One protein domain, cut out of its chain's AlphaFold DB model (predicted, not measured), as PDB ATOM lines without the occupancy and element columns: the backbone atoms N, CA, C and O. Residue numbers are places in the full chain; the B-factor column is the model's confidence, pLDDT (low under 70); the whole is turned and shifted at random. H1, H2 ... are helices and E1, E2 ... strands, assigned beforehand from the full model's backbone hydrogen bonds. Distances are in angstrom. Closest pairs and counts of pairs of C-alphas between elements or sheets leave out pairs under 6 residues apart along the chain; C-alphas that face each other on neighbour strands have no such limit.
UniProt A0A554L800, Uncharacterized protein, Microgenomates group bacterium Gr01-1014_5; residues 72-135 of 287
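AT A GLANCE: This is residues 72 to 135 of the 287 residues of an uncharacterized protein of Microgenomates group bacterium Gr01-1014_5 (UniProt A0A554L800). With little regular structure, this is mostly loops around a small parallel two-strand sheet, E1 beside E2, with H1 towards one end and loop residues 105 to 113 making the other. The 64 printed residues run H1, E1, H2, E2, mixed in class, 20 of them in named elements. The whole is compact, radius of gyration of the C-alphas 11.5 A, spanning 36 by 25 by 18 A.

IN THESE COORDINATES: Find E1, residues 99 to 101, from C-alpha 99 at (36.879, -23.806, 26.194), and E2, residues 125 to 129, 11.8 A long, ending with C-alpha 129 at (32.092, -12.743, 22.499). H1, residues 72 to 79, runs 10.5 A; H2 is residues 117 to 120.

HOW THE PARTS SIT: E1 and E2 are parallel at 6 degrees; look for N 100 and O 125, 2.8 A apart, within hydrogen-bond range. E1, H2, E2 form a strand-helix-strand unit, two parallel neighbours with a helix between, its crossover right-handed. The closest C-alphas of E1 and H2, Tyr 100 and Ile 120, are 7.0 A apart. Those of H1 and E1, Arg 72 and Leu 101, are 7.0 A apart. H1 is apart from H2 and E2. In H1 every O i to N i+4 pair is within hydrogen-bond range; H2 is too short for one, and its 1 O i to N i+3 pair is within range.

THE WHOLE: The farthest C-alphas, Gly 80 and Lys 110, are 36.3 A apart. The printed part has no cut; the links H1 to E1 and E1 to H2 are long. Residue 132 is under pLDDT 70.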
ATOM      1  N   ARG A  72      39.666 -13.259  27.112       86.50
ATOM      2  CA  ARG A  72      40.283 -14.568  27.380       86.50
ATOM      3  C   ARG A  72      40.773 -14.697  28.824       86.50
ATOM      4  O   ARG A  72      40.461 -15.688  29.472       86.50
ATOM      5  N   GLU A  73      41.482 -13.702  29.357       89.25
ATOM      6  CA  GLU A  73      41.935 -13.694  30.760       89.25
ATOM      7  C   GLU A  73      40.765 -13.587  31.750       89.25
ATOM      8  O   GLU A  73      40.782 -14.213  32.814       89.25
ATOM      9  N   ARG A  74      39.711 -12.839  31.395       88.12
ATOM     10  CA  ARG A  74      38.473 -12.780  32.191       88.12
ATOM     11  C   ARG A  74      37.778 -14.132  32.233       88.12
ATOM     12  O   ARG A  74      37.393 -14.571  33.311       88.12
ATOM     13  N   MET A  75      37.637 -14.783  31.079       88.75
ATOM     14  CA  MET A  75      37.043 -16.111  30.970       88.75
ATOM     15  C   MET A  75      37.857 -17.153  31.741       88.75
ATOM     16  O   MET A  75      37.278 -17.902  32.524       88.75
ATOM     17  N   ALA A  76      39.183 -17.146  31.582       92.62
ATOM     18  CA  ALA A  76      40.105 -18.000  32.328       92.62
ATOM     19  C   ALA A  76      39.883 -17.866  33.839       92.62
ATOM     20  O   ALA A  76      39.621 -18.848  34.527       92.62
ATOM     21  N   THR A  77      39.866 -16.628  34.337       91.88
ATOM     22  CA  THR A  77      39.633 -16.344  35.757       91.88
ATOM     23  C   THR A  77      38.246 -16.807  36.220       91.88
ATOM     24  O   THR A  77      38.125 -17.423  37.274       91.88
ATOM     25  N   ALA A  78      37.195 -16.517  35.449       89.81
ATOM     26  CA  ALA A  78      35.814 -16.808  35.831       89.81
ATOM     27  C   ALA A  78      35.476 -18.306  35.829       89.81
ATOM     28  O   ALA A  78      34.631 -18.735  36.612       89.81
ATOM     29  N   LEU A  79      36.113 -19.083  34.949       90.00
ATOM     30  CA  LEU A  79      35.894 -20.524  34.810       90.00
ATOM     31  C   LEU A  79      36.972 -21.370  35.506       90.00
ATOM     32  O   LEU A  79      36.845 -22.588  35.547       90.00
ATOM     33  N   GLY A  80      38.017 -20.748  36.063       93.50
ATOM     34  CA  GLY A  80      39.133 -21.462  36.690       93.50
ATOM     35  C   GLY A  80      40.032 -22.205  35.695       93.50
ATOM     36  O   GLY A  80      40.630 -23.211  36.062       93.50
ATOM     37  N   LEU A  81      40.120 -21.717  34.455       94.00
ATOM     38  CA  LEU A  81      40.924 -22.294  33.372       94.00
ATOM     39  C   LEU A  81      42.260 -21.555  33.220       94.00
ATOM     40  O   LEU A  81      42.369 -20.372  33.549       94.00
ATOM     41  N   THR A  82      43.269 -22.214  32.653       95.50
ATOM     42  CA  THR A  82      44.471 -21.550  32.133       95.50
ATOM     43  C   THR A  82      44.222 -21.007  30.725       95.50
ATOM     44  O   THR A  82      43.284 -21.411  30.034       95.50
ATOM     45  N   LEU A  83      45.064 -20.078  30.260       93.69
ATOM     46  CA  LEU A  83      44.915 -19.520  28.912       93.69
ATOM     47  C   LEU A  83      45.083 -20.598  27.834       93.69
ATOM     48  O   LEU A  83      44.388 -20.548  26.823       93.69
ATOM     49  N   GLU A  84      45.948 -21.586  28.058       94.12
ATOM     50  CA  GLU A  84      46.205 -22.709  27.150       94.12
ATOM     51  C   GLU A  84      44.998 -23.645  26.998       94.12
ATOM     52  O   GLU A  84      44.863 -24.294  25.962       94.12
ATOM     53  N   GLN A  85      44.108 -23.694  27.995       96.25
ATOM     54  CA  GLN A  85      42.856 -24.458  27.934       96.25
ATOM     55  C   GLN A  85      41.760 -23.732  27.129       96.25
ATOM     56  O   GLN A  85      40.718 -24.326  26.847       96.25
ATOM     57  N   ILE A  86      41.982 -22.470  26.734       96.12
ATOM     58  CA  ILE A  86      41.045 -21.667  25.939       96.12
ATOM     59  C   ILE A  86      41.588 -21.501  24.518       96.12
ATOM     60  O   ILE A  86      42.537 -20.744  24.302       96.12
ATOM     61  N   ALA A  87      40.951 -22.151  23.547       96.56
ATOM     62  CA  ALA A  87      41.230 -21.959  22.126       96.56
ATOM     63  C   ALA A  87      40.489 -20.724  21.584       96.56
ATOM     64  O   ALA A  87      39.331 -20.489  21.924       96.56
ATOM     65  N   GLN A  88      41.131 -19.945  20.715       93.94
ATOM     66  CA  GLN A  88      40.527 -18.801  20.015       93.94
ATOM     67  C   GLN A  88      40.371 -19.047  18.511       93.94
ATOM     68  O   GLN A  88      39.562 -18.391  17.851       93.94
ATOM     69  N   HIS A  89      41.098 -20.028  17.974       95.06
ATOM     70  CA  HIS A  89      40.995 -20.481  16.591       95.06
ATOM     71  C   HIS A  89      40.711 -21.992  16.537       95.06
ATOM     72  O   HIS A  89      41.196 -22.723  17.402       95.06
ATOM     73  N   PRO A  90      39.955 -22.508  15.546       94.81
ATOM     74  CA  PRO A  90      39.655 -23.940  15.469       94.81
ATOM     75  C   PRO A  90      40.909 -24.829  15.383       94.81
ATOM     76  O   PRO A  90      40.884 -25.973  15.826       94.81
ATOM     77  N   ASP A  91      42.017 -24.317  14.843       95.06
ATOM     78  CA  ASP A  91      43.297 -25.046  14.772       95.06
ATOM     79  C   ASP A  91      44.073 -25.102  16.094       95.06
ATOM     80  O   ASP A  91      45.020 -25.873  16.207       95.06
ATOM     81  N   GLU A  92      43.671 -24.333  17.106       95.94
ATOM     82  CA  GLU A  92      44.272 -24.398  18.447       95.94
ATOM     83  C   GLU A  92      43.661 -25.517  19.307       95.94
ATOM     84  O   GLU A  92      44.234 -25.885  20.335       95.94
ATOM     85  N   VAL A  93      42.509 -26.059  18.896       96.31
ATOM     86  CA  VAL A  93      41.769 -27.072  19.656       96.31
ATOM     87  C   VAL A  93      42.551 -28.384  19.697       96.31
ATOM     88  O   VAL A  93      42.919 -28.940  18.663       96.31
ATOM     89  N   ASN A  94      42.789 -28.883  20.907       95.44
ATOM     90  CA  ASN A  94      43.504 -30.124  21.187       95.44
ATOM     91  C   ASN A  94      42.960 -30.787  22.468       95.44
ATOM     92  O   ASN A  94      42.046 -30.261  23.097       95.44
ATOM     93  N   ASP A  95      43.550 -31.906  22.890       94.88
ATOM     94  CA  ASP A  95      43.084 -32.703  24.041       94.88
ATOM     95  C   ASP A  95      43.082 -31.961  25.392       94.88
ATOM     96  O   ASP A  95      42.482 -32.436  26.354       94.88
ATOM     97  N   LYS A  96      43.772 -30.818  25.500       95.25
ATOM     98  CA  LYS A  96      43.785 -29.970  26.705       95.25
ATOM     99  C   LYS A  96      42.799 -28.808  26.628       95.25
ATOM    100  O   LYS A  96      42.701 -28.036  27.578       95.25
ATOM    101  N   THR A  97      42.135 -28.615  25.493       96.94
ATOM    102  CA  THR A  97      41.181 -27.524  25.317       96.94
ATOM    103  C   THR A  97      39.907 -27.834  26.094       96.94
ATOM    104  O   THR A  97      39.275 -28.860  25.880       96.94
ATOM    105  N   GLU A  98      39.509 -26.919  26.973       95.31
ATOM    106  CA  GLU A  98      38.267 -27.017  27.755       95.31
ATOM    107  C   GLU A  98      37.237 -25.962  27.329       95.31
ATOM    108  O   GLU A  98      36.045 -26.078  27.619       95.31
ATOM    109  N   ALA A  99      37.687 -24.940  26.598       95.50
ATOM    110  CA  ALA A  99      36.879 -23.806  26.194       95.50
ATOM    111  C   ALA A  99      37.272 -23.252  24.821       95.50
ATOM    112  O   ALA A  99      38.435 -23.283  24.419       95.50
ATOM    113  N   TYR A 100      36.293 -22.663  24.137       96.00
ATOM    114  CA  TYR A 100      36.472 -21.932  22.890       96.00
ATOM    115  C   TYR A 100      35.958 -20.493  23.024       96.00
ATOM    116  O   TYR A 100      34.804 -20.273  23.396       96.00
ATOM    117  N   LEU A 101      36.806 -19.516  22.697       94.69
ATOM    118  CA  LEU A 101      36.484 -18.088  22.645       94.69
ATOM    119  C   LEU A 101      36.930 -17.500  21.300       94.69
ATOM    120  O   LEU A 101      38.029 -16.953  21.182       94.69
ATOM    121  N   GLY A 102      36.072 -17.600  20.288       91.56
ATOM    122  CA  GLY A 102      36.410 -17.193  18.925       91.56
ATOM    123  C   GLY A 102      35.213 -17.122  17.980       91.56
ATOM    124  O   GLY A 102      34.101 -17.537  18.302       91.56
ATOM    125  N   SER A 103      35.439 -16.567  16.788       93.12
ATOM    126  CA  SER A 103      34.444 -16.562  15.708       93.12
ATOM    127  C   SER A 103      34.141 -17.992  15.267       93.12
ATOM    128  O   SER A 103      35.055 -18.793  15.168       93.12
ATOM    129  N   PHE A 104      32.901 -18.324  14.909       94.38
ATOM    130  CA  PHE A 104      32.640 -19.594  14.218       94.38
ATOM    131  C   PHE A 104      33.145 -19.576  12.778       94.38
ATOM    132  O   PHE A 104      33.624 -20.583  12.264       94.38
ATOM    133  N   VAL A 105      33.083 -18.410  12.142       95.81
ATOM    134  CA  VAL A 105      33.526 -18.216  10.767       95.81
ATOM    135  C   VAL A 105      35.012 -17.879  10.780       95.81
ATOM    136  O   VAL A 105      35.388 -16.732  11.025       95.81
ATOM    137  N   ASN A 106      35.840 -18.893  10.531       95.62
ATOM    138  CA  ASN A 106      37.279 -18.769  10.290       95.62
ATOM    139  C   ASN A 106      37.599 -19.331   8.909       95.62
ATOM    140  O   ASN A 106      36.885 -20.212   8.434       95.62
ATOM    141  N   TYR A 107      38.663 -18.839   8.281       95.50
ATOM    142  CA  TYR A 107      39.043 -19.224   6.925       95.50
ATOM    143  C   TYR A 107      40.423 -19.875   6.911       95.50
ATOM    144  O   TYR A 107      41.316 -19.428   7.626       95.50
ATOM    145  N   ASP A 108      40.591 -20.902   6.083       93.31
ATOM    146  CA  ASP A 108      41.895 -21.492   5.790       93.31
ATOM    147  C   ASP A 108      42.722 -20.606   4.834       93.31
ATOM    148  O   ASP A 108      42.247 -19.595   4.305       93.31
ATOM    149  N   ASP A 109      43.959 -21.022   4.549       94.00
ATOM    150  CA  ASP A 109      44.868 -20.330   3.620       94.00
ATOM    151  C   ASP A 109      44.317 -20.213   2.184       94.00
ATOM    152  O   ASP A 109      44.819 -19.434   1.372       94.00
ATOM    153  N   LYS A 110      43.285 -20.996   1.841       95.19
ATOM    154  CA  LYS A 110      42.594 -20.984   0.544       95.19
ATOM    155  C   LYS A 110      41.280 -20.203   0.596       95.19
ATOM    156  O   LYS A 110      40.510 -20.258  -0.365       95.19
ATOM    157  N   HIS A 111      41.035 -19.470   1.681       93.25
ATOM    158  CA  HIS A 111      39.835 -18.676   1.909       93.25
ATOM    159  C   HIS A 111      38.536 -19.502   1.960       93.25
ATOM    160  O   HIS A 111      37.459 -19.007   1.620       93.25
ATOM    161  N   LYS A 112      38.615 -20.768   2.385       95.62
ATOM    162  CA  LYS A 112      37.449 -21.617   2.668       95.62
ATOM    163  C   LYS A 112      37.139 -21.619   4.154       95.62
ATOM    164  O   LYS A 112      38.056 -21.610   4.968       95.62
ATOM    165  N   ILE A 113      35.854 -21.666   4.504       96.44
ATOM    166  CA  ILE A 113      35.431 -21.749   5.904       96.44
ATOM    167  C   ILE A 113      35.946 -23.054   6.520       96.44
ATOM    168  O   ILE A 113      35.777 -24.131   5.946       96.44
ATOM    169  N   ILE A 114      36.578 -22.943   7.688       96.88
ATOM    170  CA  ILE A 114      37.020 -24.078   8.495       96.88
ATOM    171  C   ILE A 114      35.800 -24.621   9.257       96.88
ATOM    172  O   ILE A 114      35.202 -23.869  10.031       96.88
ATOM    173  N   PRO A 115      35.448 -25.913   9.111       96.50
ATOM    174  CA  PRO A 115      34.368 -26.524   9.882       96.50
ATOM    175  C   PRO A 115      34.718 -26.535  11.373       96.50
ATOM    176  O   PRO A 115      35.565 -27.310  11.826       96.50
ATOM    177  N   VAL A 116      34.099 -25.640  12.141       96.06
ATOM    178  CA  VAL A 116      34.431 -25.433  13.553       96.06
ATOM    179  C   VAL A 116      33.765 -26.463  14.467       96.06
ATOM    180  O   VAL A 116      34.409 -26.947  15.397       96.06
ATOM    181  N   PHE A 117      32.514 -26.859  14.203       95.06
ATOM    182  CA  PHE A 117      31.751 -27.745  15.093       95.06
ATOM    183  C   PHE A 117      32.333 -29.156  15.249       95.06
ATOM    184  O   PHE A 117      32.315 -29.650  16.376       95.06
ATOM    185  N   PRO A 118      32.950 -29.778  14.225       94.88
ATOM    186  CA  PRO A 118      33.679 -31.034  14.414       94.88
ATOM    187  C   PRO A 118      34.827 -30.933  15.426       94.88
ATOM    188  O   PRO A 118      35.242 -31.937  15.993       94.88
ATOM    189  N   ARG A 119      35.348 -29.722  15.656       94.81
ATOM    190  CA  ARG A 119      36.472 -29.469  16.561       94.81
ATOM    191  C   ARG A 119      35.998 -29.047  17.940       94.81
ATOM    192  O   ARG A 119      36.515 -29.552  18.921       94.81
ATOM    193  N   ILE A 120      35.007 -28.161  18.034       94.06
ATOM    194  CA  ILE A 120      34.572 -27.589  19.321       94.06
ATOM    195  C   ILE A 120      33.320 -28.244  19.903       94.06
ATOM    196  O   ILE A 120      32.966 -27.961  21.039       94.06
ATOM    197  N   GLY A 121      32.634 -29.107  19.153       90.44
ATOM    198  CA  GLY A 121      31.325 -29.635  19.536       90.44
ATOM    199  C   GLY A 121      31.314 -30.493  20.807       90.44
ATOM    200  O   GLY A 121      30.262 -30.724  21.397       90.44
ATOM    201  N   HIS A 122      32.477 -30.958  21.259       90.25
ATOM    202  CA  HIS A 122      32.613 -31.668  22.527       90.25
ATOM    203  C   HIS A 122      32.766 -30.722  23.737       90.25
ATOM    204  O   HIS A 122      32.536 -31.153  24.866       90.25
ATOM    205  N   LEU A 123      33.076 -29.438  23.525       92.00
ATOM    206  CA  LEU A 123      33.315 -28.451  24.582       92.00
ATOM    207  C   LEU A 123      32.001 -27.897  25.151       92.00
ATOM    208  O   LEU A 123      31.066 -27.617  24.408       92.00
ATOM    209  N   TYR A 124      31.954 -27.681  26.468       87.00
ATOM    210  CA  TYR A 124      30.805 -27.071  27.165       87.00
ATOM    211  C   TYR A 124      30.900 -25.543  27.281       87.00
ATOM    212  O   TYR A 124      29.923 -24.873  27.603       87.00
ATOM    213  N   HIS A 125      32.077 -24.964  27.034       90.62
ATOM    214  CA  HIS A 125      32.319 -23.530  27.181       90.62
ATOM    215  C   HIS A 125      32.637 -22.901  25.829       90.62
ATOM    216  O   HIS A 125      33.803 -22.743  25.470       90.62
ATOM    217  N   ILE A 126      31.595 -22.536  25.075       92.81
ATOM    218  CA  ILE A 126      31.726 -21.962  23.731       92.81
ATOM    219  C   ILE A 126      31.185 -20.533  23.704       92.81
ATOM    220  O   ILE A 126      30.019 -20.275  24.013       92.81
ATOM    221  N   TYR A 127      32.041 -19.600  23.292       90.75
ATOM    222  CA  TYR A 127      31.749 -18.176  23.253       90.75
ATOM    223  C   TYR A 127      32.247 -17.550  21.951       90.75
ATOM    224  O   TYR A 127      33.373 -17.799  21.527       90.75
ATOM    225  N   THR A 128      31.438 -16.678  21.347       86.94
ATOM    226  CA  THR A 128      31.881 -15.838  20.213       86.94
ATOM    227  C   THR A 128      32.211 -14.403  20.629       86.94
ATOM    228  O   THR A 128      32.844 -13.666  19.882       86.94
ATOM    229  N   ASP A 129      31.759 -13.997  21.816       81.38
ATOM    230  CA  ASP A 129      32.092 -12.743  22.499       81.38
ATOM    231  C   ASP A 129      31.874 -12.983  24.000       81.38
ATOM    232  O   ASP A 129      30.792 -13.419  24.401       81.38
ATOM    233  N   TYR A 130      32.874 -12.743  24.847       77.88
ATOM    234  CA  TYR A 130      32.777 -13.032  26.279       77.88
ATOM    235  C   TYR A 130      32.615 -11.744  27.097       77.88
ATOM    236  O   TYR A 130      33.309 -10.760  26.848       77.88
ATOM    237  N   PRO A 131      31.714 -11.712  28.099       70.69
ATOM    238  CA  PRO A 131      30.799 -12.779  28.536       70.69
ATOM    239  C   PRO A 131      29.443 -12.781  27.802       70.69
ATOM    240  O   PRO A 131      28.499 -13.430  28.244       70.69
ATOM    241  N   LYS A 132      29.287 -11.991  26.735       69.25
ATOM    242  CA  LYS A 132      27.964 -11.604  26.210       69.25
ATOM    243  C   LYS A 132      27.271 -12.671  25.370       69.25
ATOM    244  O   LYS A 132      26.045 -12.694  25.327       69.25
ATOM    245  N   VAL A 133      28.035 -13.502  24.674       70.50
ATOM    246  CA  VAL A 133      27.532 -14.474  23.703       70.50
ATOM    247  C   VAL A 133      28.077 -15.846  24.072       70.50
ATOM    248  O   VAL A 133      28.979 -16.374  23.425       70.50
ATOM    249  N   HIS A 134      27.525 -16.393  25.156       78.94
ATOM    250  CA  HIS A 134      27.569 -17.827  25.432       78.94
ATOM    251  C   HIS A 134      26.665 -18.540  24.432       78.94
ATOM    252  O   HIS A 134      25.544 -18.082  24.194       78.94
ATOM    253  N   ILE A 135      27.140 -19.641  23.864       79.25
ATOM    254  CA  ILE A 135      26.381 -20.462  22.928       79.25
ATOM    255  C   ILE A 135      25.891 -21.676  23.714       79.25
ATOM    256  O   ILE A 135      26.683 -22.581  23.956       79.25
TER     257      ILE A 135